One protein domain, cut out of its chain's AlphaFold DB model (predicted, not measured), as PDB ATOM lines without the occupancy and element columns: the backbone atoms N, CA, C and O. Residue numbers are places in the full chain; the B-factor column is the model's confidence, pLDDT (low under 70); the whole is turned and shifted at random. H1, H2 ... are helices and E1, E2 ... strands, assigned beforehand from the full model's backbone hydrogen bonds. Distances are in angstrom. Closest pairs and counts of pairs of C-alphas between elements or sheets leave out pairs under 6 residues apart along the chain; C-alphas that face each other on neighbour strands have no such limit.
ATOM      1  N   GLU A  38      67.962  74.584  -1.766       85.31
ATOM      2  CA  GLU A  38      66.996  74.584  -2.872       85.31
ATOM      3  C   GLU A  38      65.816  75.519  -2.539       85.31
ATOM      4  O   GLU A  38      64.709  75.063  -2.236       85.31
ATOM      5  N   PRO A  39      66.034  76.850  -2.493       88.00
ATOM      6  CA  PRO A  39      64.931  77.800  -2.428       88.00
ATOM      7  C   PRO A  39      64.109  77.746  -3.717       88.00
ATOM      8  O   PRO A  39      64.640  77.534  -4.800       88.00
ATOM      9  N   LEU A  40      62.807  77.994  -3.610       88.75
ATOM     10  CA  LEU A  40      61.944  78.263  -4.760       88.75
ATOM     11  C   LEU A  40      61.851  79.770  -5.053       88.75
ATOM     12  O   LEU A  40      61.567  80.165  -6.182       88.75
ATOM     13  N   LEU A  41      62.125  80.614  -4.056       87.88
ATOM     14  CA  LEU A  41      62.304  82.059  -4.183       87.88
ATOM     15  C   LEU A  41      63.525  82.509  -3.378       87.88
ATOM     16  O   LEU A  41      63.681  82.135  -2.215       87.88
ATOM     17  N   ALA A  42      64.345  83.358  -3.988       91.56
ATOM     18  CA  ALA A  42      65.404  84.113  -3.336       91.56
ATOM     19  C   ALA A  42      65.180  85.603  -3.615       91.56
ATOM     20  O   ALA A  42      64.936  85.997  -4.754       91.56
ATOM     21  N   PHE A  43      65.249  86.429  -2.582       88.94
ATOM     22  CA  PHE A  43      65.027  87.869  -2.632       88.94
ATOM     23  C   PHE A  43      66.116  88.576  -1.826       88.94
ATOM     24  O   PHE A  43      66.536  88.095  -0.775       88.94
ATOM     25  N   TYR A  44      66.549  89.729  -2.314       91.69
ATOM     26  CA  TYR A  44      67.488  90.637  -1.679       91.69
ATOM     27  C   TYR A  44      66.997  92.074  -1.853       91.69
ATOM     28  O   TYR A  44      66.500  92.427  -2.922       91.69
ATOM     29  N   SER A  45      67.174  92.916  -0.840       88.75
ATOM     30  CA  SER A  45      66.993  94.362  -0.944       88.75
ATOM     31  C   SER A  45      68.044  95.101  -0.126       88.75
ATOM     32  O   SER A  45      68.338  94.702   0.999       88.75
ATOM     33  N   ASN A  46      68.588  96.181  -0.686       88.88
ATOM     34  CA  ASN A  46      69.484  97.101   0.001       88.88
ATOM     35  C   ASN A  46      68.732  98.389   0.349       88.88
ATOM     36  O   ASN A  46      68.396  99.187  -0.527       88.88
ATOM     37  N   PHE A  47      68.501  98.617   1.636       83.25
ATOM     38  CA  PHE A  47      67.868  99.832   2.133       83.25
ATOM     39  C   PHE A  47      68.818 101.034   2.144       83.25
ATOM     40  O   PHE A  47      68.334 102.161   2.135       83.25
ATOM     41  N   THR A  48      70.146 100.848   2.087       86.06
ATOM     42  CA  THR A  48      71.064 101.999   1.957       86.06
ATOM     43  C   THR A  48      70.895 102.711   0.619       86.06
ATOM     44  O   THR A  48      71.120 103.912   0.543       86.06
ATOM     45  N   ALA A  49      70.432 102.005  -0.419       87.25
ATOM     46  CA  ALA A  49      70.150 102.599  -1.721       87.25
ATOM     47  C   ALA A  49      69.070 103.693  -1.664       87.25
ATOM     48  O   ALA A  49      69.043 104.554  -2.532       87.25
ATOM     49  N   SER A  50      68.197 103.710  -0.645       83.94
ATOM     50  CA  SER A  50      67.124 104.709  -0.538       83.94
ATOM     51  C   SER A  50      67.612 106.124  -0.194       83.94
ATOM     52  O   SER A  50      66.808 107.055  -0.200       83.94
ATOM     53  N   GLY A  51      68.881 106.282   0.193       84.31
ATOM     54  CA  GLY A  51      69.446 107.524   0.731       84.31
ATOM     55  C   GLY A  51      69.000 107.873   2.159       84.31
ATOM     56  O   GLY A  51      69.354 108.927   2.683       84.31
ATOM     57  N   LEU A  52      68.243 106.994   2.834       84.88
ATOM     58  CA  LEU A  52      67.732 107.235   4.194       84.88
ATOM     59  C   LEU A  52      68.865 107.430   5.217       84.88
ATOM     60  O   LEU A  52      68.689 108.162   6.190       84.88
ATOM     61  N   TYR A  53      70.024 106.808   4.993       83.81
ATOM     62  CA  TYR A  53      71.161 106.827   5.917       83.81
ATOM     63  C   TYR A  53      72.257 107.844   5.549       83.81
ATOM     64  O   TYR A  53      73.231 107.963   6.289       83.81
ATOM     65  N   ASP A  54      72.088 108.606   4.466       83.62
ATOM     66  CA  ASP A  54      73.124 109.503   3.918       83.62
ATOM     67  C   ASP A  54      73.288 110.806   4.726       83.62
ATOM     68  O   ASP A  54      74.248 111.557   4.552       83.62
ATOM     69  N   GLY A  55      72.347 111.076   5.636       81.19
ATOM     70  CA  GLY A  55      72.259 112.317   6.397       81.19
ATOM     71  C   GLY A  55      71.784 113.519   5.570       81.19
ATOM     72  O   GLY A  55      71.410 113.411   4.401       81.19
ATOM     73  N   GLY A  56      71.766 114.687   6.219       86.44
ATOM     74  CA  GLY A  56      71.424 115.964   5.590       86.44
ATOM     75  C   GLY A  56      70.059 115.988   4.888       86.44
ATOM     76  O   GLY A  56      69.103 115.334   5.301       86.44
ATOM     77  N   GLU A  57      69.978 116.774   3.815       86.94
ATOM     78  CA  GLU A  57      68.760 116.964   3.021       86.94
ATOM     79  C   GLU A  57      68.332 115.689   2.270       86.94
ATOM     80  O   GLU A  57      67.139 115.407   2.171       86.94
ATOM     81  N   ALA A  58      69.285 114.867   1.815       82.62
ATOM     82  CA  ALA A  58      69.000 113.610   1.116       82.62
ATOM     83  C   ALA A  58      68.221 112.618   1.999       82.62
ATOM     84  O   ALA A  58      67.188 112.097   1.576       82.62
ATOM     85  N   SER A  59      68.659 112.430   3.248       86.75
ATOM     86  CA  SER A  59      67.974 111.586   4.237       86.75
ATOM     87  C   SER A  59      66.580 112.114   4.597       86.75
ATOM     88  O   SER A  59      65.630 111.334   4.676       86.75
ATOM     89  N   LEU A  60      66.420 113.437   4.737       86.94
ATOM     90  CA  LEU A  60      65.117 114.065   4.999       86.94
ATOM     91  C   LEU A  60      64.128 113.841   3.846       86.94
ATOM     92  O   LEU A  60      62.993 113.423   4.086       86.94
ATOM     93  N   ASN A  61      64.566 114.055   2.605       89.50
ATOM     94  CA  ASN A  61      63.747 113.835   1.411       89.50
ATOM     95  C   ASN A  61      63.379 112.348   1.257       89.50
ATOM     96  O   ASN A  61      62.213 112.022   1.026       89.50
ATOM     97  N   ALA A  62      64.337 111.438   1.471       88.19
ATOM     98  CA  ALA A  62      64.091 109.997   1.474       88.19
ATOM     99  C   ALA A  62      63.079 109.579   2.557       88.19
ATOM    100  O   ALA A  62      62.186 108.778   2.282       88.19
ATOM    101  N   GLY A  63      63.178 110.139   3.767       89.88
ATOM    102  CA  GLY A  63      62.244 109.887   4.867       89.88
ATOM    103  C   GLY A  63      60.814 110.337   4.550       89.88
ATOM    104  O   GLY A  63      59.879 109.553   4.716       89.88
ATOM    105  N   GLN A  64      60.641 111.558   4.030       91.06
ATOM    106  CA  GLN A  64      59.333 112.076   3.601       91.06
ATOM    107  C   GLN A  64      58.712 111.224   2.487       91.06
ATOM    108  O   GLN A  64      57.521 110.901   2.530       91.06
ATOM    109  N   GLU A  65      59.522 110.823   1.505       90.06
ATOM    110  CA  GLU A  65      59.089 109.950   0.417       90.06
ATOM    111  C   GLU A  65      58.639 108.575   0.939       90.06
ATOM    112  O   GLU A  65      57.554 108.111   0.583       90.06
ATOM    113  N   ILE A  66      59.421 107.956   1.832       87.56
ATOM    114  CA  ILE A  66      59.096 106.655   2.436       87.56
ATOM    115  C   ILE A  66      57.777 106.724   3.217       87.56
ATOM    116  O   ILE A  66      56.897 105.877   3.058       87.56
ATOM    117  N   VAL A  67      57.593 107.769   4.022       89.50
ATOM    118  CA  VAL A  67      56.372 108.011   4.806       89.50
ATOM    119  C   VAL A  67      55.132 108.157   3.911       89.50
ATOM    120  O   VAL A  67      54.111 107.508   4.154       89.50
ATOM    121  N   SER A  68      55.229 108.952   2.842       86.88
ATOM    122  CA  SER A  68      54.149 109.153   1.861       86.88
ATOM    123  C   SER A  68      53.773 107.855   1.126       86.88
ATOM    124  O   SER A  68      52.594 107.545   0.906       86.88
ATOM    125  N   GLN A  69      54.772 107.032   0.797       83.62
ATOM    126  CA  GLN A  69      54.564 105.727   0.173       83.62
ATOM    127  C   GLN A  69      53.939 104.710   1.145       83.62
ATOM    128  O   GLN A  69      53.040 103.972   0.739       83.62
ATOM    129  N   ILE A  70      54.322 104.702   2.429       79.75
ATOM    130  CA  ILE A  70      53.682 103.877   3.473       79.75
ATOM    131  C   ILE A  70      52.193 104.220   3.616       79.75
ATOM    132  O   ILE A  70      51.353 103.317   3.643       79.75
ATOM    133  N   GLU A  71      51.847 105.508   3.678       82.56
ATOM    134  CA  GLU A  71      50.454 105.968   3.722       82.56
ATOM    135  C   GLU A  71      49.664 105.468   2.505       82.56
ATOM    136  O   GLU A  71      48.610 104.839   2.652       82.56
ATOM    137  N   SER A  72      50.221 105.669   1.309       77.69
ATOM    138  CA  SER A  72      49.629 105.237   0.040       77.69
ATOM    139  C   SER A  72      49.400 103.719  -0.007       77.69
ATOM    140  O   SER A  72      48.320 103.266  -0.394       77.69
ATOM    141  N   LEU A  73      50.373 102.921   0.451       71.19
ATOM    142  CA  LEU A  73      50.280 101.459   0.543       71.19
ATOM    143  C   LEU A  73      49.220 101.001   1.553       71.19
ATOM    144  O   LEU A  73      48.467 100.065   1.274       71.19
ATOM    145  N   CYS A  74      49.127 101.651   2.714       68.25
ATOM    146  CA  CYS A  74      48.107 101.352   3.718       68.25
ATOM    147  C   CYS A  74      46.693 101.633   3.189       68.25
ATOM    148  O   CYS A  74      45.819 100.769   3.308       68.25
ATOM    149  N   ILE A  75      46.479 102.789   2.551       68.75
ATOM    150  CA  ILE A  75      45.201 103.160   1.923       68.75
ATOM    151  C   ILE A  75      44.841 102.174   0.801       68.75
ATOM    152  O   ILE A  75      43.731 101.640   0.785       68.75
ATOM    153  N   ALA A  76      45.785 101.852  -0.091       66.94
ATOM    154  CA  ALA A  76      45.575 100.878  -1.167       66.94
ATOM    155  C   ALA A  76      45.215  99.471  -0.648       66.94
ATOM    156  O   ALA A  76      44.508  98.721  -1.319       66.94
ATOM    157  N   ARG A  77      45.645  99.117   0.571       61.78
ATOM    158  CA  ARG A  77      45.306  97.856   1.256       61.78
ATOM    159  C   ARG A  77      44.074  97.954   2.170       61.78
ATOM    160  O   ARG A  77      43.889  97.096   3.046       61.78
ATOM    161  N   GLY A  78      43.234  98.968   1.967       63.25
ATOM    162  CA  GLY A  78      41.933  99.121   2.617       63.25
ATOM    163  C   GLY A  78      41.967  99.792   3.991       63.25
ATOM    164  O   GLY A  78      41.071  99.539   4.793       63.25
ATOM    165  N   ALA A  79      42.985 100.599   4.300       67.44
ATOM    166  CA  ALA A  79      42.871 101.570   5.389       67.44
ATOM    167  C   ALA A  79      41.964 102.741   4.962       67.44
ATOM    168  O   ALA A  79      41.943 103.118   3.788       67.44
ATOM    169  N   ASP A  80      41.225 103.326   5.907       74.25
ATOM    170  CA  ASP A  80      40.391 104.494   5.619       74.25
ATOM    171  C   ASP A  80      41.271 105.703   5.253       74.25
ATOM    172  O   ASP A  80      42.216 106.049   5.966       74.25
ATOM    173  N   LYS A  81      40.927 106.377   4.149       73.62
ATOM    174  CA  LYS A  81      41.562 107.620   3.697       73.62
ATOM    175  C   LYS A  81      41.488 108.724   4.754       73.62
ATOM    176  O   LYS A  81      42.402 109.540   4.828       73.62
ATOM    177  N   THR A  82      40.451 108.742   5.598       74.69
ATOM    178  CA  THR A  82      40.345 109.715   6.702       74.69
ATOM    179  C   THR A  82      41.436 109.532   7.766       74.69
ATOM    180  O   THR A  82      41.786 110.486   8.458       74.69
ATOM    181  N   MET A  83      42.042 108.339   7.851       76.81
ATOM    182  CA  MET A  83      43.135 108.024   8.775       76.81
ATOM    183  C   MET A  83      44.532 108.318   8.203       76.81
ATOM    184  O   MET A  83      45.515 108.055   8.894       76.81
ATOM    185  N   GLY A  84      44.653 108.882   6.992       78.50
ATOM    186  CA  GLY A  84      45.942 109.136   6.324       78.50
ATOM    187  C   GLY A  84      46.968 109.859   7.207       78.50
ATOM    188  O   GLY A  84      48.057 109.344   7.445       78.50
ATOM    189  N   ASN A  85      46.571 110.969   7.841       83.75
ATOM    190  CA  ASN A  85      47.430 111.704   8.784       83.75
ATOM    191  C   ASN A  85      47.852 110.864  10.010       83.75
ATOM    192  O   ASN A  85      48.959 111.021  10.508       83.75
ATOM    193  N   HIS A  86      47.005 109.956  10.505       84.75
ATOM    194  CA  HIS A  86      47.366 109.075  11.623       84.75
ATOM    195  C   HIS A  86      48.377 108.003  11.193       84.75
ATOM    196  O   HIS A  86      49.338 107.741  11.914       84.75
ATOM    197  N   ILE A  87      48.195 107.431   9.999       82.75
ATOM    198  CA  ILE A  87      49.140 106.486   9.386       82.75
ATOM    199  C   ILE A  87      50.493 107.170   9.161       82.75
ATOM    200  O   ILE A  87      51.525 106.587   9.487       82.75
ATOM    201  N   ARG A  88      50.480 108.419   8.672       87.69
ATOM    202  CA  ARG A  88      51.679 109.236   8.457       87.69
ATOM    203  C   ARG A  88      52.467 109.433   9.752       87.69
ATOM    204  O   ARG A  88      53.631 109.054   9.805       87.69
ATOM    205  N   ASN A  89      51.805 109.876  10.822       87.12
ATOM    206  CA  ASN A  89      52.441 110.057  12.130       87.12
ATOM    207  C   ASN A  89      53.024 108.741  12.696       87.12
ATOM    208  O   ASN A  89      54.093 108.750  13.301       87.12
ATOM    209  N   ILE A  90      52.354 107.593  12.509       83.00
ATOM    210  CA  ILE A  90      52.904 106.291  12.940       83.00
ATOM    211  C   ILE A  90      54.140 105.914  12.108       83.00
ATOM    212  O   ILE A  90      55.109 105.401  12.666       83.00
ATOM    213  N   ALA A  91      54.124 106.166  10.797       84.00
ATOM    214  CA  ALA A  91      55.261 105.911   9.916       84.00
ATOM    215  C   ALA A  91      56.469 106.802  10.258       84.00
ATOM    216  O   ALA A  91      57.588 106.301  10.346       84.00
ATOM    217  N   GLU A  92      56.241 108.091  10.522       88.12
ATOM    218  CA  GLU A  92      57.267 109.040  10.974       88.12
ATOM    219  C   GLU A  92      57.893 108.600  12.302       88.12
ATOM    220  O   GLU A  92      59.115 108.514  12.400       88.12
ATOM    221  N   ASN A  93      57.078 108.229  13.295       84.44
ATOM    222  CA  ASN A  93      57.576 107.722  14.577       84.44
ATOM    223  C   ASN A  93      58.349 106.399  14.412       84.44
ATOM    224  O   ASN A  93      59.372 106.196  15.058       84.44
ATOM    225  N   LEU A  94      57.912 105.495  13.524       80.50
ATOM    226  CA  LEU A  94      58.643 104.255  13.237       80.50
ATOM    227  C   LEU A  94      60.035 104.538  12.645       80.50
ATOM    228  O   LEU A  94      61.015 103.932  13.087       80.50
ATOM    229  N   LEU A  95      60.128 105.455  11.676       81.19
ATOM    230  CA  LEU A  95      61.410 105.858  11.097       81.19
ATOM    231  C   LEU A  95      62.293 106.555  12.137       81.19
ATOM    232  O   LEU A  95      63.423 106.124  12.352       81.19
ATOM    233  N   ASN A  96      61.787 107.589  12.806       80.19
ATOM    234  CA  ASN A  96      62.579 108.430  13.702       80.19
ATOM    235  C   ASN A  96      62.964 107.700  15.000       80.19
ATOM    236  O   ASN A  96      64.146 107.607  15.329       80.19
ATOM    237  N   ASP A  97      61.989 107.127  15.711       75.38
ATOM    238  CA  ASP A  97      62.185 106.613  17.073       75.38
ATOM    239  C   ASP A  97      62.818 105.216  17.103       75.38
ATOM    240  O   ASP A  97      63.328 104.789  18.149       75.38
ATOM    241  N   ARG A  98      62.798 104.471  15.987       70.75
ATOM    242  CA  ARG A  98      63.362 103.108  15.919       70.75
ATOM    243  C   ARG A  98      64.429 102.896  14.849       70.75
ATOM    244  O   ARG A  98      65.396 102.200  15.149       70.75
ATOM    245  N   ILE A  99      64.288 103.453  13.646       73.94
ATOM    246  CA  ILE A  99      65.244 103.182  12.558       73.94
ATOM    247  C   ILE A  99      66.417 104.167  12.583       73.94
ATOM    248  O   ILE A  99      67.573 103.757  12.688       73.94
ATOM    249  N   LEU A 100      66.132 105.467  12.565       74.00
ATOM    250  CA  LEU A 100      67.135 106.535  12.558       74.00
ATOM    251  C   LEU A 100      67.768 106.773  13.939       74.00
ATOM    252  O   LEU A 100      68.924 107.180  14.015       74.00
ATOM    253  N   SER A 101      67.065 106.438  15.026       70.44
ATOM    254  CA  SER A 101      67.610 106.415  16.393       70.44
ATOM    255  C   SER A 101      68.668 105.327  16.637       70.44
ATOM    256  O   SER A 101      69.269 105.288  17.712       70.44
ATOM    257  N   GLY A 102      68.886 104.421  15.674       65.94
ATOM    258  CA  GLY A 102      69.840 103.317  15.788       65.94
ATOM    259  C   GLY A 102      69.354 102.130  16.626       65.94
ATOM    260  O   GLY A 102      70.161 101.284  16.993       65.94
ATOM    261  N   HIS A 103      68.057 102.036  16.954       73.75
ATOM    262  CA  HIS A 103      67.528 100.860  17.662       73.75
ATOM    263  C   HIS A 103      67.453  99.633  16.742       73.75
ATOM    264  O   HIS A 103      67.815  98.527  17.146       73.75
ATOM    265  N   ILE A 104      66.971  99.832  15.513       77.56
ATOM    266  CA  ILE A 104      66.858  98.815  14.465       77.56
ATOM    267  C   ILE A 104      67.198  99.478  13.131       77.56
ATOM    268  O   ILE A 104      66.318 100.040  12.488       77.56
ATOM    269  N   LYS A 105      68.458  99.428  12.702       82.38
ATOM    270  CA  LYS A 105      68.930 100.132  11.503       82.38
ATOM    271  C   LYS A 105      69.289  99.123  10.402       82.38
ATOM    272  O   LYS A 105      70.462  98.785  10.245       82.38
ATOM    273  N   PRO A 106      68.298  98.565   9.678       82.25
ATOM    274  CA  PRO A 106      68.544  97.546   8.670       82.25
ATOM    275  C   PRO A 106      69.142  98.178   7.410       82.25
ATOM    276  O   PRO A 106      68.614  99.148   6.863       82.25
ATOM    277  N   TYR A 107      70.226  97.589   6.927       85.75
ATOM    278  CA  TYR A 107      70.890  97.932   5.675       85.75
ATOM    279  C   TYR A 107      70.489  96.993   4.548       85.75
ATOM    280  O   TYR A 107      70.257  97.449   3.436       85.75
ATOM    281  N   GLU A 108      70.376  95.698   4.829       88.00
ATOM    282  CA  GLU A 108      70.071  94.685   3.821       88.00
ATOM    283  C   GLU A 108      69.017  93.711   4.342       88.00
ATOM    284  O   GLU A 108      68.974  93.402   5.531       88.00
ATOM    285  N   LEU A 109      68.189  93.206   3.435       86.69
ATOM    286  CA  LEU A 109      67.223  92.141   3.672       86.69
ATOM    287  C   LEU A 109      67.467  91.027   2.662       86.69
ATOM    288  O   LEU A 109      67.507  91.285   1.464       86.69
ATOM    289  N   TYR A 110      67.543  89.793   3.140       90.88
ATOM    290  CA  TYR A 110      67.562  88.569   2.351       90.88
ATOM    291  C   TYR A 110      66.353  87.716   2.736       90.88
ATOM    292  O   TYR A 110      66.051  87.564   3.920       90.88
ATOM    293  N   VAL A 111      65.664  87.135   1.757       88.25
ATOM    294  CA  VAL A 111      64.583  86.170   1.993       88.25
ATOM    295  C   VAL A 111      64.781  84.976   1.076       88.25
ATOM    296  O   VAL A 111      64.847  85.128  -0.141       88.25
ATOM    297  N   TYR A 112      64.828  83.786   1.662       90.25
ATOM    298  CA  TYR A 112      64.857  82.514   0.954       90.25
ATOM    299  C   TYR A 112      63.636  81.713   1.367       90.25
ATOM    300  O   TYR A 112      63.405  81.510   2.557       90.25
ATOM    301  N   PHE A 113      62.854  81.261   0.399       87.25
ATOM    302  CA  PHE A 113      61.647  80.484   0.632       87.25
ATOM    303  C   PHE A 113      61.697  79.224  -0.223       87.25
ATOM    304  O   PHE A 113      61.717  79.321  -1.448       87.25
ATOM    305  N   SER A 114      61.700  78.057   0.416       87.56
ATOM    306  CA  SER A 114      61.436  76.770  -0.233       87.56
ATOM    307  C   SER A 114      59.985  76.357   0.004       87.56
ATOM    308  O   SER A 114      59.268  76.075  -0.942       87.56
ATOM    309  N   SER A 115      59.536  76.373   1.262       82.38
ATOM    310  CA  SER A 115      58.161  76.046   1.654       82.38
ATOM    311  C   SER A 115      57.775  76.764   2.953       82.38
ATOM    312  O   SER A 115      58.589  77.459   3.564       82.38
ATOM    313  N   ARG A 116      56.536  76.580   3.435       77.44
ATOM    314  CA  ARG A 116      56.078  77.161   4.717       77.44
ATOM    315  C   ARG A 116      56.893  76.669   5.922       77.44
ATOM    316  O   ARG A 116      57.030  77.402   6.892       77.44
ATOM    317  N   GLN A 117      57.435  75.456   5.840       84.19
ATOM    318  CA  GLN A 117      58.287  74.820   6.847       84.19
ATOM    319  C   GLN A 117      59.785  75.054   6.592       84.19
ATOM    320  O   GLN A 117      60.602  74.728   7.446       84.19
ATOM    321  N   ASN A 118      60.158  75.597   5.429       87.12
ATOM    322  CA  ASN A 118      61.549  75.785   5.040       87.12
ATOM    323  C   ASN A 118      61.761  77.158   4.387       87.12
ATOM    324  O   ASN A 118      61.673  77.307   3.166       87.12
ATOM    325  N   PHE A 119      62.013  78.169   5.219       88.19
ATOM    326  CA  PHE A 119      62.337  79.526   4.786       88.19
ATOM    327  C   PHE A 119      63.283  80.217   5.778       88.19
ATOM    328  O   PHE A 119      63.303  79.885   6.962       88.19
ATOM    329  N   ALA A 120      64.028  81.214   5.308       88.50
ATOM    330  CA  ALA A 120      64.866  82.077   6.135       88.50
ATOM    331  C   ALA A 120      64.728  83.538   5.689       88.50
ATOM    332  O   ALA A 120      64.849  83.851   4.506       88.50
ATOM    333  N   VAL A 121      64.491  84.429   6.647       88.12
ATOM    334  CA  VAL A 121      64.492  85.888   6.495       88.12
ATOM    335  C   VAL A 121      65.670  86.415   7.300       88.12
ATOM    336  O   VAL A 121      65.742  86.169   8.501       88.12
ATOM    337  N   ILE A 122      66.601  87.110   6.653       88.94
ATOM    338  CA  ILE A 122      67.834  87.599   7.274       88.94
ATOM    339  C   ILE A 122      67.949  89.100   7.014       88.94
ATOM    340  O   ILE A 122      67.990  89.526   5.862       88.94
ATOM    341  N   LEU A 123      68.007  89.907   8.070       85.19
ATOM    342  CA  LEU A 123      68.335  91.329   7.990       85.19
ATOM    343  C   LEU A 123      69.792  91.527   8.391       85.19
ATOM    344  O   LEU A 123      70.210  90.967   9.397       85.19
ATOM    345  N   ARG A 124      70.535  92.375   7.683       88.19
ATOM    346  CA  ARG A 124      71.830  92.902   8.146       88.19
ATOM    347  C   ARG A 124      71.719  94.385   8.428       88.19
ATOM    348  O   ARG A 124      70.981  95.075   7.726       88.19
ATOM    349  N   GLY A 125      72.425  94.885   9.433       86.06
ATOM    350  CA  GLY A 125      72.244  96.255   9.908       86.06
ATOM    351  C   GLY A 125      73.092  96.601  11.125       86.06
ATOM    352  O   GLY A 125      74.128  95.994  11.366       86.06
ATOM    353  N   GLU A 126      72.612  97.569  11.900       84.69
ATOM    354  CA  GLU A 126      73.040  97.831  13.277       84.69
ATOM    355  C   GLU A 126      71.826  97.636  14.201       84.69
ATOM    356  O   GLU A 126      70.765  98.231  13.976       84.69
ATOM    357  N   PHE A 127      71.959  96.789  15.226       81.62
ATOM    358  CA  PHE A 127      70.843  96.372  16.082       81.62
ATOM    359  C   PHE A 127      71.170  96.511  17.576       81.62
ATOM    360  O   PHE A 127      72.082  95.870  18.106       81.62
ATOM    361  N   ASP A 128      70.377  97.315  18.293       83.69
ATOM    362  CA  ASP A 128      70.485  97.469  19.747       83.69
ATOM    363  C   ASP A 128      69.828  96.270  20.449       83.69
ATOM    364  O   ASP A 128      68.644  96.282  20.802       83.69
ATOM    365  N   ARG A 129      70.617  95.203  20.636       86.31
ATOM    366  CA  ARG A 129      70.188  93.950  21.280       86.31
ATOM    367  C   ARG A 129      69.473  94.167  22.614       86.31
ATOM    368  O   ARG A 129      68.486  93.486  22.881       86.31
ATOM    369  N   GLN A 130      69.926  95.111  23.442       85.56
ATOM    370  CA  GLN A 130      69.343  95.340  24.767       85.56
ATOM    371  C   GLN A 130      67.952  95.978  24.664       85.56
ATOM    372  O   GLN A 130      67.007  95.498  25.294       85.56
ATOM    373  N   LYS A 131      67.784  97.006  23.822       81.12
ATOM    374  CA  LYS A 131      66.461  97.612  23.576       81.12
ATOM    375  C   LYS A 131      65.509  96.675  22.841       81.12
ATOM    376  O   LYS A 131      64.294  96.768  23.035       81.12
ATOM    377  N   LEU A 132      66.036  95.772  22.018       79.06
ATOM    378  CA  LEU A 132      65.265  94.730  21.346       79.06
ATOM    379  C   LEU A 132      64.773  93.665  22.329       79.06
ATOM    380  O   LEU A 132      63.569  93.428  22.374       79.06
ATOM    381  N   ALA A 133      65.643  93.122  23.187       80.00
ATOM    382  CA  ALA A 133      65.245  92.224  24.275       80.00
ATOM    383  C   ALA A 133      64.171  92.865  25.175       80.00
ATOM    384  O   ALA A 133      63.106  92.285  25.380       80.00
ATOM    385  N   ALA A 134      64.386  94.115  25.601       79.25
ATOM    386  CA  ALA A 134      63.418  94.864  26.403       79.25
ATOM    387  C   ALA A 134      62.087  95.134  25.666       79.25
ATOM    388  O   ALA A 134      61.035  95.180  26.300       79.25
ATOM    389  N   SER A 135      62.107  95.294  24.336       77.25
ATOM    390  CA  SER A 135      60.891  95.445  23.515       77.25
ATOM    391  C   SER A 135      60.131  94.126  23.316       77.25
ATOM    392  O   SER A 135      58.920  94.154  23.104       77.25
ATOM    393  N   ILE A 136      60.828  92.985  23.357       76.06
ATOM    394  CA  ILE A 136      60.246  91.637  23.257       76.06
ATOM    395  C   ILE A 136      59.646  91.197  24.607       76.06
ATOM    396  O   ILE A 136      58.593  90.557  24.630       76.06
ATOM    397  N   GLY A 137      60.292  91.581  25.711       76.25
ATOM    398  CA  GLY A 137      59.978  91.179  27.083       76.25
ATOM    399  C   GLY A 137      61.078  90.273  27.638       76.25
ATOM    400  O   GLY A 137      61.423  89.262  27.023       76.25
ATOM    401  N   ASN A 138      61.627  90.625  28.804       72.56
ATOM    402  CA  ASN A 138      62.749  89.909  29.431       72.56
ATOM    403  C   ASN A 138      62.393  88.461  29.812       72.56
ATOM    404  O   ASN A 138      63.272  87.623  29.955       72.56
ATOM    405  N   GLU A 139      61.105  88.167  29.977       77.94
ATOM    406  CA  GLU A 139      60.554  86.838  30.242       77.94
ATOM    407  C   GLU A 139      60.273  86.016  28.968       77.94
ATOM    408  O   GLU A 139      59.907  84.845  29.056       77.94
ATOM    409  N   LYS A 140      60.417  86.623  27.781       78.00
ATOM    410  CA  LYS A 140      60.109  86.005  26.477       78.00
ATOM    411  C   LYS A 140      61.317  85.875  25.552       78.00
ATOM    412  O   LYS A 140      61.253  85.100  24.595       78.00
ATOM    413  N   ALA A 141      62.387  86.614  25.831       83.75
ATOM    414  CA  ALA A 141      63.664  86.532  25.143       83.75
ATOM    415  C   ALA A 141      64.750  85.981  26.075       83.75
ATOM    416  O   ALA A 141      64.817  86.361  27.240       83.75
ATOM    417  N   VAL A 142      65.638  85.143  25.545       87.00
ATOM    418  CA  VAL A 142      66.885  84.764  26.219       87.00
ATOM    419  C   VAL A 142      68.006  85.642  25.667       87.00
ATOM    420  O   VAL A 142      68.160  85.786  24.453       87.00
ATOM    421  N   VAL A 143      68.768  86.263  26.566       87.88
ATOM    422  CA  VAL A 143      69.875  87.167  26.236       87.88
ATOM    423  C   VAL A 143      71.186  86.440  26.514       87.88
ATOM    424  O   VAL A 143      71.524  86.209  27.670       87.88
ATOM    425  N   GLY A 144      71.907  86.083  25.453       87.19
ATOM    426  CA  GLY A 144      73.281  85.591  25.533       87.19
ATOM    427  C   GLY A 144      74.297  86.710  25.299       87.19
ATOM    428  O   GLY A 144      73.943  87.840  24.938       87.19
ATOM    429  N   ASP A 145      75.582  86.384  25.439       87.00
ATOM    430  CA  ASP A 145      76.672  87.365  25.355       87.00
ATOM    431  C   ASP A 145      76.645  88.159  24.045       87.00
ATOM    432  O   ASP A 145      76.693  89.390  24.068       87.00
ATOM    433  N   ASN A 146      76.454  87.476  22.910       89.50
ATOM    434  CA  ASN A 146      76.486  88.067  21.566       89.50
ATOM    435  C   ASN A 146      75.136  88.075  20.825       89.50
ATOM    436  O   ASN A 146      75.017  88.743  19.797       89.50
ATOM    437  N   VAL A 147      74.105  87.401  21.347       92.88
ATOM    438  CA  VAL A 147      72.797  87.240  20.683       92.88
ATOM    439  C   VAL A 147      71.613  87.440  21.630       92.88
ATOM    440  O   VAL A 147      71.738  87.310  22.845       92.88
ATOM    441  N   VAL A 148      70.449  87.757  21.070       87.38
ATOM    442  CA  VAL A 148      69.140  87.702  21.739       87.38
ATOM    443  C   VAL A 148      68.247  86.760  20.946       87.38
ATOM    444  O   VAL A 148      68.148  86.904  19.729       87.38
ATOM    445  N   ILE A 149      67.608  85.811  21.626       90.50
ATOM    446  CA  ILE A 149      66.794  84.755  21.017       90.50
ATOM    447  C   ILE A 149      65.359  84.847  21.540       90.50
ATOM    448  O   ILE A 149      65.143  85.014  22.739       90.50
ATOM    449  N   ALA A 150      64.371  84.717  20.658       85.25
ATOM    450  CA  ALA A 150      62.947  84.675  20.989       85.25
ATOM    451  C   ALA A 150      62.204  83.693  20.069       85.25
ATOM    452  O   ALA A 150      62.626  83.470  18.936       85.25
ATOM    453  N   ARG A 151      61.058  83.155  20.515       82.62
ATOM    454  CA  ARG A 151      60.124  82.444  19.620       82.62
ATOM    455  C   ARG A 151      58.819  83.198  19.432       82.62
ATOM    456  O   ARG A 151      58.259  83.753  20.380       82.62
ATOM    457  N   LEU A 152      58.318  83.175  18.204       78.06
ATOM    458  CA  LEU A 152      57.084  83.819  17.764       78.06
ATOM    459  C   LEU A 152      56.098  82.740  17.293       78.06
ATOM    460  O   LEU A 152      56.520  81.744  16.711       78.06
ATOM    461  N   ARG A 153      54.787  82.918  17.477       68.81
ATOM    462  CA  ARG A 153      53.787  82.085  16.784       68.81
ATOM    463  C   ARG A 153      53.842  82.355  15.286       68.81
ATOM    464  O   ARG A 153      53.954  83.511  14.875       68.81
ATOM    465  N   PHE A 154      53.692  81.327  14.459       66.44
ATOM    466  CA  PHE A 154      53.495  81.556  13.035       66.44
ATOM    467  C   PHE A 154      52.064  82.076  12.796       66.44
ATOM    468  O   PHE A 154      51.103  81.384  13.129       66.44
ATOM    469  N   PRO A 155      51.870  83.271  12.201       61.78
ATOM    470  CA  PRO A 155      50.553  83.921  12.127       61.78
ATOM    471  C   PRO A 155      49.549  83.231  11.186       61.78
ATOM    472  O   PRO A 155      48.422  83.702  11.051       61.78
ATOM    473  N   LEU A 156      49.955  82.153  10.505       62.25
ATOM    474  CA  LEU A 156      49.104  81.354   9.617       62.25
ATOM    475  C   LEU A 156      48.869  79.917  10.117       62.25
ATOM    476  O   LEU A 156      47.948  79.278   9.619       62.25
ATOM    477  N   HIS A 157      49.669  79.416  11.072       66.25
ATOM    478  CA  HIS A 157      49.530  78.083  11.687       66.25
ATOM    479  C   HIS A 157      50.008  78.159  13.140       66.25
ATOM    480  O   HIS A 157      51.207  78.126  13.389       66.25
ATOM    481  N   GLU A 158      49.090  78.271  14.103       66.56
ATOM    482  CA  GLU A 158      49.446  78.549  15.509       66.56
ATOM    483  C   GLU A 158      50.274  77.442  16.190       66.56
ATOM    484  O   GLU A 158      50.958  77.710  17.176       66.56
ATOM    485  N   GLU A 159      50.236  76.218  15.655       73.75
ATOM    486  CA  GLU A 159      51.052  75.084  16.108       73.75
ATOM    487  C   GLU A 159      52.531  75.215  15.701       73.75
ATOM    488  O   GLU A 159      53.396  74.594  16.315       73.75
ATOM    489  N   GLN A 160      52.838  76.040  14.693       74.94
ATOM    490  CA  GLN A 160      54.201  76.298  14.232       74.94
ATOM    491  C   GLN A 160      54.789  77.524  14.932       74.94
ATOM    492  O   GLN A 160      54.130  78.553  15.108       74.94
ATOM    493  N   GLN A 161      56.068  77.431  15.293       82.44
ATOM    494  CA  GLN A 161      56.822  78.528  15.892       82.44
ATOM    495  C   GLN A 161      57.908  79.018  14.935       82.44
ATOM    496  O   GLN A 161      58.491  78.246  14.172       82.44
ATOM    497  N   LEU A 162      58.174  80.319  14.981       81.81
ATOM    498  CA  LEU A 162      59.326  80.940  14.350       81.81
ATOM    499  C   LEU A 162      60.394  81.198  15.399       81.81
ATOM    500  O   LEU A 162      60.108  81.771  16.450       81.81
ATOM    501  N   TYR A 163      61.619  80.846  15.056       86.44
ATOM    502  CA  TYR A 163      62.826  81.258  15.741       86.44
ATOM    503  C   TYR A 163      63.228  82.659  15.269       86.44
ATOM    504  O   TYR A 163      63.319  82.899  14.063       86.44
ATOM    505  N   LEU A 164      63.463  83.569  16.213       86.19
ATOM    506  CA  LEU A 164      64.073  84.882  16.004       86.19
ATOM    507  C   LEU A 164      65.407  84.921  16.759       86.19
ATOM    508  O   LEU A 164      65.415  84.773  17.979       86.19
ATOM    509  N   GLN A 165      66.500  85.205  16.054       90.50
ATOM    510  CA  GLN A 165      67.796  85.549  16.646       90.50
ATOM    511  C   GLN A 165      68.224  86.946  16.199       90.50
ATOM    512  O   GLN A 165      68.011  87.329  15.052       90.50
ATOM    513  N   VAL A 166      68.857  87.691  17.104       86.56
ATOM    514  CA  VAL A 166      69.386  89.039  16.875       86.56
ATOM    515  C   VAL A 166      70.815  89.130  17.414       86.56
ATOM    516  O   VAL A 166      71.011  89.092  18.630       86.56
ATOM    517  N   SER A 167      71.811  89.273  16.538       90.25
ATOM    518  CA  SER A 167      73.162  89.732  16.899       90.25
ATOM    519  C   SER A 167      73.230  91.271  16.858       90.25
ATOM    520  O   SER A 167      72.212  91.951  16.746       90.25
ATOM    521  N   SER A 168      74.421  91.860  16.982       88.12
ATOM    522  CA  SER A 168      74.623  93.304  16.765       88.12
ATOM    523  C   SER A 168      74.461  93.746  15.304       88.12
ATOM    524  O   SER A 168      74.226  94.927  15.057       88.12
ATOM    525  N   ASP A 169      74.624  92.821  14.358       87.12
ATOM    526  CA  ASP A 169      74.797  93.076  12.924       87.12
ATOM    527  C   ASP A 169      73.853  92.272  12.009       87.12
ATOM    528  O   ASP A 169      73.673  92.634  10.844       87.12
ATOM    529  N   GLU A 170      73.205  91.222  12.522       87.81
ATOM    530  CA  GLU A 170      72.299  90.341  11.783       87.81
ATOM    531  C   GLU A 170      71.046  89.993  12.619       87.81
ATOM    532  O   GLU A 170      71.114  89.772  13.830       87.81
ATOM    533  N   MET A 171      69.877  89.925  11.978       84.94
ATOM    534  CA  MET A 171      68.670  89.302  12.532       84.94
ATOM    535  C   MET A 171      68.254  88.140  11.641       84.94
ATOM    536  O   MET A 171      68.104  88.330  10.437       84.94
ATOM    537  N   LEU A 172      67.986  86.977  12.225       90.31
ATOM    538  CA  LEU A 172      67.448  85.804  11.541       90.31
ATOM    539  C   LEU A 172      66.019  85.530  12.018       90.31
ATOM    540  O   LEU A 172      65.782  85.450  13.219       90.31
ATOM    541  N   VAL A 173      65.100  85.293  11.079       87.12
ATOM    542  CA  VAL A 173      63.784  84.692  11.326       87.12
ATOM    543  C   VAL A 173      63.587  83.475  10.422       87.12
ATOM    544  O   VAL A 173      63.685  83.577   9.200       87.12
ATOM    545  N   CYS A 174      63.278  82.321  11.008       86.31
ATOM    546  CA  CYS A 174      62.995  81.067  10.297       86.31
ATOM    547  C   CYS A 174      62.053  80.172  11.130       86.31
ATOM    548  O   CYS A 174      61.831  80.473  12.304       86.31
ATOM    549  N   PRO A 175      61.469  79.093  10.580       87.56
ATOM    550  CA  PRO A 175      60.778  78.076  11.376       87.56
ATOM    551  C   PRO A 175      61.699  77.458  12.439       87.56
ATOM    552  O   PRO A 175      62.857  77.151  12.155       87.56
ATOM    553  N   ASP A 176      61.186  77.258  13.656       88.44
ATOM    554  CA  ASP A 176      61.984  76.777  14.798       88.44
ATOM    555  C   ASP A 176      62.634  75.412  14.525       88.44
ATOM    556  O   ASP A 176      63.816  75.224  14.817       88.44
ATOM    557  N   ASP A 177      61.913  74.518  13.841       92.38
ATOM    558  CA  ASP A 177      62.351  73.163  13.475       92.38
ATOM    559  C   ASP A 177      63.612  73.120  12.588       92.38
ATOM    560  O   ASP A 177      64.292  72.093  12.534       92.38
ATOM    561  N   ILE A 178      63.939  74.211  11.878       92.50
ATOM    562  CA  ILE A 178      65.122  74.292  11.002       92.50
ATOM    563  C   ILE A 178      66.220  75.221  11.535       92.50
ATOM    564  O   ILE A 178      67.297  75.286  10.940       92.50
ATOM    565  N   SER A 179      65.965  75.930  12.639       92.75
ATOM    566  CA  SER A 179      66.816  77.007  13.168       92.75
ATOM    567  C   SER A 179      68.287  76.605  13.317       92.75
ATOM    568  O   SER A 179      69.158  77.242  12.728       92.75
ATOM    569  N   GLY A 180      68.571  75.494  14.006       91.88
ATOM    570  CA  GLY A 180      69.937  74.995  14.207       91.88
ATOM    571  C   GLY A 180      70.674  74.651  12.905       91.88
ATOM    572  O   GLY A 180      71.872  74.906  12.791       91.88
ATOM    573  N   ASN A 181      69.963  74.150  11.886       92.06
ATOM    574  CA  ASN A 181      70.555  73.927  10.564       92.06
ATOM    575  C   ASN A 181      70.886  75.260   9.884       92.06
ATOM    576  O   ASN A 181      71.982  75.414   9.355       92.06
ATOM    577  N   VAL A 182      69.965  76.228   9.913       92.31
ATOM    578  CA  VAL A 182      70.164  77.553   9.304       92.31
ATOM    579  C   VAL A 182      71.350  78.282   9.944       92.31
ATOM    580  O   VAL A 182      72.213  78.782   9.221       92.31
ATOM    581  N   LEU A 183      71.432  78.286  11.278       92.25
ATOM    582  CA  LEU A 183      72.522  78.902  12.041       92.25
ATOM    583  C   LEU A 183      73.884  78.301  11.688       92.25
ATOM    584  O   LEU A 183      74.778  79.037  11.274       92.25
ATOM    585  N   ALA A 184      74.014  76.971  11.724       91.12
ATOM    586  CA  ALA A 184      75.265  76.292  11.386       91.12
ATOM    587  C   ALA A 184      75.764  76.628   9.964       91.12
ATOM    588  O   ALA A 184      76.972  76.701   9.721       91.12
ATOM    589  N   GLN A 185      74.860  76.871   9.005       91.25
ATOM    590  CA  GLN A 185      75.254  77.286   7.654       91.25
ATOM    591  C   GLN A 185      75.704  78.751   7.594       91.25
ATOM    592  O   GLN A 185      76.715  79.033   6.942       91.25
ATOM    593  N   LEU A 186      75.023  79.660   8.303       90.25
ATOM    594  CA  LEU A 186      75.424  81.069   8.416       90.25
ATOM    595  C   LEU A 186      76.801  81.216   9.086       90.25
ATOM    596  O   LEU A 186      77.661  81.932   8.567       90.25
ATOM    597  N   GLU A 187      77.040  80.474  10.170       88.88
ATOM    598  CA  GLU A 187      78.329  80.394  10.872       88.88
ATOM    599  C   GLU A 187      79.440  79.833   9.978       88.88
ATOM    600  O   GLU A 187      80.544  80.377   9.937       88.88
ATOM    601  N   SER A 188      79.142  78.795   9.185       88.12
ATOM    602  CA  SER A 188      80.105  78.215   8.236       88.12
ATOM    603  C   SER A 188      80.511  79.160   7.093       88.12
ATOM    604  O   SER A 188      81.446  78.850   6.349       88.12
ATOM    605  N   ARG A 189      79.803  80.290   6.935       87.00
ATOM    606  CA  ARG A 189      79.946  81.279   5.853       87.00
ATOM    607  C   ARG A 189      79.904  80.664   4.450       87.00
ATOM    608  O   ARG A 189      80.671  81.042   3.561       87.00
ATOM    609  N   ARG A 190      78.997  79.706   4.241       80.88
ATOM    610  CA  ARG A 190      78.779  79.041   2.949       80.88
ATOM    611  C   ARG A 190      77.486  79.520   2.305       80.88
ATOM    612  O   ARG A 190      76.430  79.509   2.926       80.88
ATOM    613  N   ASN A 191      77.563  79.869   1.025       84.12
ATOM    614  CA  ASN A 191      76.381  80.100   0.202       84.12
ATOM    615  C   ASN A 191      75.916  78.730  -0.306       84.12
ATOM    616  O   ASN A 191      76.607  78.130  -1.130       84.12
ATOM    617  N   LEU A 192      74.782  78.227   0.180       85.50
ATOM    618  CA  LEU A 192      74.282  76.900  -0.197       85.50
ATOM    619  C   LEU A 192      73.439  76.873  -1.475       85.50
ATOM    620  O   LEU A 192      73.103  75.780  -1.923       85.50
ATOM    621  N   LEU A 193      73.122  78.035  -2.058       84.31
ATOM    622  CA  LEU A 193      72.269  78.144  -3.244       84.31
ATOM    623  C   LEU A 193      72.652  77.136  -4.332       84.31
ATOM    624  O   LEU A 193      73.760  77.163  -4.872       84.31
ATOM    625  N   GLY A 194      71.693  76.281  -4.682       81.56
ATOM    626  CA  GLY A 194      71.786  75.384  -5.818       81.56
ATOM    627  C   GLY A 194      71.979  76.148  -7.128       81.56
ATOM    628  O   GLY A 194      71.578  77.305  -7.270       81.56
ATOM    629  N   LYS A 195      72.561  75.467  -8.119       83.56
ATOM    630  CA  LYS A 195      72.980  76.053  -9.409       83.56
ATOM    631  C   LYS A 195      71.864  76.758 -10.187       83.56
ATOM    632  O   LYS A 195      72.159  77.588 -11.042       83.56
ATOM    633  N   GLU A 196      70.595  76.448  -9.914       83.25
ATOM    634  CA  GLU A 196      69.457  77.175 -10.494       83.25
ATOM    635  C   GLU A 196      69.511  78.678 -10.160       83.25
ATOM    636  O   GLU A 196      69.212  79.501 -11.022       83.25
ATOM    637  N   PHE A 197      70.010  79.025  -8.965       87.88
ATOM    638  CA  PHE A 197      70.150  80.383  -8.430       87.88
ATOM    639  C   PHE A 197      71.555  80.988  -8.638       87.88
ATOM    640  O   PHE A 197      71.896  82.018  -8.048       87.88
ATOM    641  N   ASP A 198      72.375  80.410  -9.530       86.75
ATOM    642  CA  ASP A 198      73.660  80.991  -9.959       86.75
ATOM    643  C   ASP A 198      73.495  82.401 -10.552       86.75
ATOM    644  O   ASP A 198      74.444  83.192 -10.557       86.75
ATOM    645  N   ALA A 199      72.314  82.712 -11.102       87.69
ATOM    646  CA  ALA A 199      71.984  84.058 -11.540       87.69
ATOM    647  C   ALA A 199      71.848  84.971 -10.317       87.69
ATOM    648  O   ALA A 199      72.685  85.861 -10.172       87.69
ATOM    649  N   PHE A 200      70.909  84.715  -9.397       89.38
ATOM    650  CA  PHE A 200      70.749  85.460  -8.140       89.38
ATOM    651  C   PHE A 200      72.065  85.668  -7.381       89.38
ATOM    652  O   PHE A 200      72.361  86.785  -6.962       89.38
ATOM    653  N   ALA A 201      72.916  84.645  -7.291       88.69
ATOM    654  CA  ALA A 201      74.224  84.764  -6.652       88.69
ATOM    655  C   ALA A 201      75.143  85.812  -7.315       88.69
ATOM    656  O   ALA A 201      75.906  86.491  -6.628       88.69
ATOM    657  N   LYS A 202      75.061  85.989  -8.639       87.31
ATOM    658  CA  LYS A 202      75.734  87.079  -9.369       87.31
ATOM    659  C   LYS A 202      75.008  88.413  -9.183       87.31
ATOM    660  O   LYS A 202      75.677  89.435  -9.082       87.31
ATOM    661  N   GLU A 300      68.919 107.947  -9.407       82.38
ATOM    662  CA  GLU A 300      67.590 108.420  -8.995       82.38
ATOM    663  C   GLU A 300      66.549 107.288  -8.979       82.38
ATOM    664  O   GLU A 300      65.745 107.192  -8.049       82.38
ATOM    665  N   LEU A 301      66.600 106.393  -9.971       78.19
ATOM    666  CA  LEU A 301      65.707 105.240 -10.066       78.19
ATOM    667  C   LEU A 301      66.060 104.174  -9.019       78.19
ATOM    668  O   LEU A 301      65.170 103.635  -8.365       78.19
ATOM    669  N   GLU A 302      67.354 103.911  -8.809       83.12
ATOM    670  CA  GLU A 302      67.833 103.044  -7.727       83.12
ATOM    671  C   GLU A 302      67.375 103.556  -6.349       83.12
ATOM    672  O   GLU A 302      66.861 102.775  -5.543       83.12
ATOM    673  N   ARG A 303      67.451 104.874  -6.119       86.19
ATOM    674  CA  ARG A 303      66.991 105.533  -4.891       86.19
ATOM    675  C   ARG A 303      65.482 105.435  -4.694       86.19
ATOM    676  O   ARG A 303      65.037 105.011  -3.626       86.19
ATOM    677  N   LEU A 304      64.698 105.752  -5.728       81.38
ATOM    678  CA  LEU A 304      63.238 105.591  -5.738       81.38
ATOM    679  C   LEU A 304      62.839 104.153  -5.372       81.38
ATOM    680  O   LEU A 304      61.914 103.938  -4.586       81.38
ATOM    681  N   PHE A 305      63.557 103.153  -5.890       78.62
ATOM    682  CA  PHE A 305      63.301 101.755  -5.553       78.62
ATOM    683  C   PHE A 305      63.753 101.355  -4.150       78.62
ATOM    684  O   PHE A 305      63.023 100.616  -3.489       78.62
ATOM    685  N   GLY A 306      64.869 101.888  -3.649       80.81
ATOM    686  CA  GLY A 306      65.245 101.759  -2.240       80.81
ATOM    687  C   GLY A 306      64.155 102.307  -1.307       80.81
ATOM    688  O   GLY A 306      63.750 101.628  -0.361       80.81
ATOM    689  N   CYS A 307      63.611 103.494  -1.609       83.25
ATOM    690  CA  CYS A 307      62.488 104.087  -0.873       83.25
ATOM    691  C   CYS A 307      61.238 103.195  -0.934       83.25
ATOM    692  O   CYS A 307      60.647 102.896   0.108       83.25
ATOM    693  N   ARG A 308      60.864 102.701  -2.123       81.25
ATOM    694  CA  ARG A 308      59.711 101.798  -2.308       81.25
ATOM    695  C   ARG A 308      59.869 100.484  -1.554       81.25
ATOM    696  O   ARG A 308      58.899 100.013  -0.962       81.25
ATOM    697  N   ALA A 309      61.068  99.903  -1.538       78.44
ATOM    698  CA  ALA A 309      61.351  98.678  -0.800       78.44
ATOM    699  C   ALA A 309      61.237  98.903   0.715       78.44
ATOM    700  O   ALA A 309      60.498  98.180   1.381       78.44
ATOM    701  N   MET A 310      61.882  99.947   1.252       80.38
ATOM    702  CA  MET A 310      61.782 100.293   2.675       80.38
ATOM    703  C   MET A 310      60.324 100.548   3.088       80.38
ATOM    704  O   MET A 310      59.845  99.965   4.059       80.38
ATOM    705  N   SER A 311      59.580 101.331   2.300       80.06
ATOM    706  CA  SER A 311      58.151 101.604   2.524       80.06
ATOM    707  C   SER A 311      57.306 100.333   2.545       80.06
ATOM    708  O   SER A 311      56.434 100.175   3.400       80.06
ATOM    709  N   PHE A 312      57.585  99.408   1.626       78.62
ATOM    710  CA  PHE A 312      56.882  98.137   1.510       78.62
ATOM    711  C   PHE A 312      57.107  97.197   2.702       78.62
ATOM    712  O   PHE A 312      56.209  96.431   3.049       78.62
ATOM    713  N   PHE A 313      58.275  97.221   3.341       74.06
ATOM    714  CA  PHE A 313      58.475  96.445   4.568       74.06
ATOM    715  C   PHE A 313      57.941  97.197   5.794       74.06
ATOM    716  O   PHE A 313      57.238  96.607   6.616       74.06
ATOM    717  N   ALA A 314      58.168  98.511   5.874       73.44
ATOM    718  CA  ALA A 314      57.714  99.356   6.974       73.44
ATOM    719  C   ALA A 314      56.179  99.406   7.129       73.44
ATOM    720  O   ALA A 314      55.687  99.375   8.261       73.44
ATOM    721  N   HIS A 315      55.392  99.422   6.040       71.62
ATOM    722  CA  HIS A 315      53.926  99.538   6.154       71.62
ATOM    723  C   HIS A 315      53.286  98.345   6.886       71.62
ATOM    724  O   HIS A 315      52.229  98.506   7.499       71.62
ATOM    725  N   PHE A 316      53.903  97.155   6.860       68.00
ATOM    726  CA  PHE A 316      53.406  96.003   7.620       68.00
ATOM    727  C   PHE A 316      53.471  96.256   9.132       68.00
ATOM    728  O   PHE A 316      52.524  95.911   9.836       68.00
ATOM    729  N   PHE A 317      54.525  96.919   9.617       67.88
ATOM    730  CA  PHE A 317      54.661  97.311  11.024       67.88
ATOM    731  C   PHE A 317      53.709  98.456  11.391       67.88
ATOM    732  O   PHE A 317      53.080  98.409  12.444       67.88
ATOM    733  N   VAL A 318      53.522  99.436  10.500       65.38
ATOM    734  CA  VAL A 318      52.564 100.543  10.701       65.38
ATOM    735  C   VAL A 318      51.114 100.044  10.797       65.38
ATOM    736  O   VAL A 318      50.325 100.583  11.573       65.38
ATOM    737  N   ARG A 319      50.754  98.982  10.060       58.16
ATOM    738  CA  ARG A 319      49.420  98.358  10.129       58.16
ATOM    739  C   ARG A 319      49.266  97.334  11.267       58.16
ATOM    740  O   ARG A 319      48.142  96.924  11.549       58.16
ATOM    741  N   ALA A 320      50.348  96.907  11.921       57.66
ATOM    742  CA  ALA A 320      50.323  95.889  12.974       57.66
ATOM    743  C   ALA A 320      49.798  96.442  14.316       57.66
ATOM    744  O   ALA A 320      50.521  96.545  15.307       57.66
ATOM    745  N   GLN A 321      48.510  96.795  14.370       44.59
ATOM    746  CA  GLN A 321      47.856  97.190  15.615       44.59
ATOM    747  C   GLN A 321      47.403  95.960  16.414       44.59
ATOM    748  O   GLN A 321      46.368  95.376  16.121       44.59
ATOM    749  N   LYS A 322      48.177  95.644  17.463       43.97
ATOM    750  CA  LYS A 322      47.849  94.751  18.592       43.97
ATOM    751  C   LYS A 322      47.338  93.344  18.238       43.97
ATOM    752  O   LYS A 322      46.140  93.113  18.216       43.97
ATOM    753  N   ASP A 323      48.273  92.400  18.184       39.66
ATOM    754  CA  ASP A 323      48.222  91.177  19.002       39.66
ATOM    755  C   ASP A 323      49.665  90.685  19.229       39.66
ATOM    756  O   ASP A 323      50.504  90.774  18.331       39.66
ATOM    757  N   GLN A 324      50.013  90.256  20.450       48.25
ATOM    758  CA  GLN A 324      51.399  89.886  20.780       48.25
ATOM    759  C   GLN A 324      51.723  88.464  20.303       48.25
ATOM    760  O   GLN A 324      51.224  87.486  20.847       48.25
ATOM    761  N   ILE A 325      52.615  88.365  19.314       55.78
ATOM    762  CA  ILE A 325      52.973  87.106  18.634       55.78
ATOM    763  C   ILE A 325      54.053  86.304  19.403       55.78
ATOM    764  O   ILE A 325      54.243  85.118  19.153       55.78
ATOM    765  N   VAL A 326      54.763  86.918  20.356       53.62
ATOM    766  CA  VAL A 326      55.890  86.296  21.084       53.62
ATOM    767  C   VAL A 326      55.407  85.272  22.121       53.62
ATOM    768  O   VAL A 326      54.568  85.605  22.961       53.62
ATOM    769  N   VAL A 327      55.976  84.060  22.095       56.56
ATOM    770  CA  VAL A 327      55.639  82.951  23.006       56.56
ATOM    771  C   VAL A 327      56.627  82.854  24.171       56.56
ATOM    772  O   VAL A 327      56.263  83.189  25.294       56.56
ATOM    773  N   SER A 328      57.857  82.395  23.906       55.06
ATOM    774  CA  SER A 328      58.912  82.134  24.905       55.06
ATOM    775  C   SER A 328      60.201  81.639  24.230       55.06
ATOM    776  O   SER A 328      60.119  80.859  23.282       55.06
ATOM    777  N   ALA A 329      61.378  81.972  24.756       55.81
ATOM    778  CA  ALA A 329      62.641  81.287  24.438       55.81
ATOM    779  C   ALA A 329      63.012  80.244  25.519       55.81
ATOM    780  O   ALA A 329      62.384  80.204  26.577       55.81
TER     781      ALA A 329
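This is residues 38 to 202 and 300 to 329 of the 337 residues of an uncharacterized protein of Candidatus Riflebacteria bacterium HGW-Riflebacteria-2 (UniProt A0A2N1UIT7). A twisted wall of seven antiparallel strands, in which E2, E3 and E6 bend sharply, has H5 over one face and H4 and H7 over the other. H7 crosses the helical hairpin of H2 and H3, and these three cluster at the E1 and E2 end of the wall. The sheet's order is E1 - E2 - E3 - E7 - E6 - E5 - E4. The printed part has 195 residues, with seven named helices and seven named strands in the chain order E1 H1 H2 H3 E2 E3 H4 E4 E5 E6 E7 H5 H6 H7, class mixed. It is compact, with a radius of gyration of the C-alphas of 17.4 A and spans of 44 by 42 by 33 A.

Begin at edge strand E1, residues 41 to 46, where N 43 is 2.8 A from O 111 of E2, residues 104 to 115. E2 and E3, residues 118 to 127, form a hairpin, with N 110 and O 122 2.8 A apart. Beside E3 find E7, residues 170 to 175, with N 121 and O 173 2.8 A apart. E4, residues 141 to 143, E5, residues 148 to 154, E6, residues 157 to 166, and E7 form a meander of hairpins, each strand the antiparallel neighbour of the one before; N 142 and O 149, N 152 and O 162, and N 165 and O 172 are each 2.9 A apart. Three layers, helices on both faces of the sheet, are made by H4, residues 129 to 136, and H7, residues 300 to 319, on one face and H5, residues 176 to 187, on the other. H5 has a height over the sheet of 7.3 A. H7 is the hub: its residues 302 to 310 touch H1, residues 47 to 50, closest at the C-alphas of Ser 50 and Gly 306, 3.9 A. It touches H2, residues 56 to 76, at Ile 70 and Ser 311, C-alphas 5.1 A apart, at a steep tilt of 53 degrees. H2 and H3, residues 81 to 100, touch as a helical hairpin, closest at the C-alphas of Val 67 and Ala 91, 5.6 A. H6, residues 195 to 202, only grazes the sheet with residues 197 to 201. Every O i to N i+4 pair is within hydrogen-bond range in H2 and H4, but 13 of 16 in H3, 6 of 8 in H5, 2 of 4 in H6 and 14 of 16 in H7; H1 is too short for one.

Find C-alpha 41 at (62.304, 82.059, -4.183), where E1 begins. H2 is 30.7 A long and E2 27.5 A. H7 runs 28.2 A to C-alpha 319 at (49.420, 98.358, 10.129).

The C-alphas of Thr 82 and Ser 188 are farthest apart, 50.7 A. Residues 203 to 299 are not printed, and C-alphas 202 and 300 are 22.8 A apart across the cut. Of the links printed whole, none is long. pLDDT is under 70 at residues 74 to 79, 102, 153 to 158 and 316 to 329.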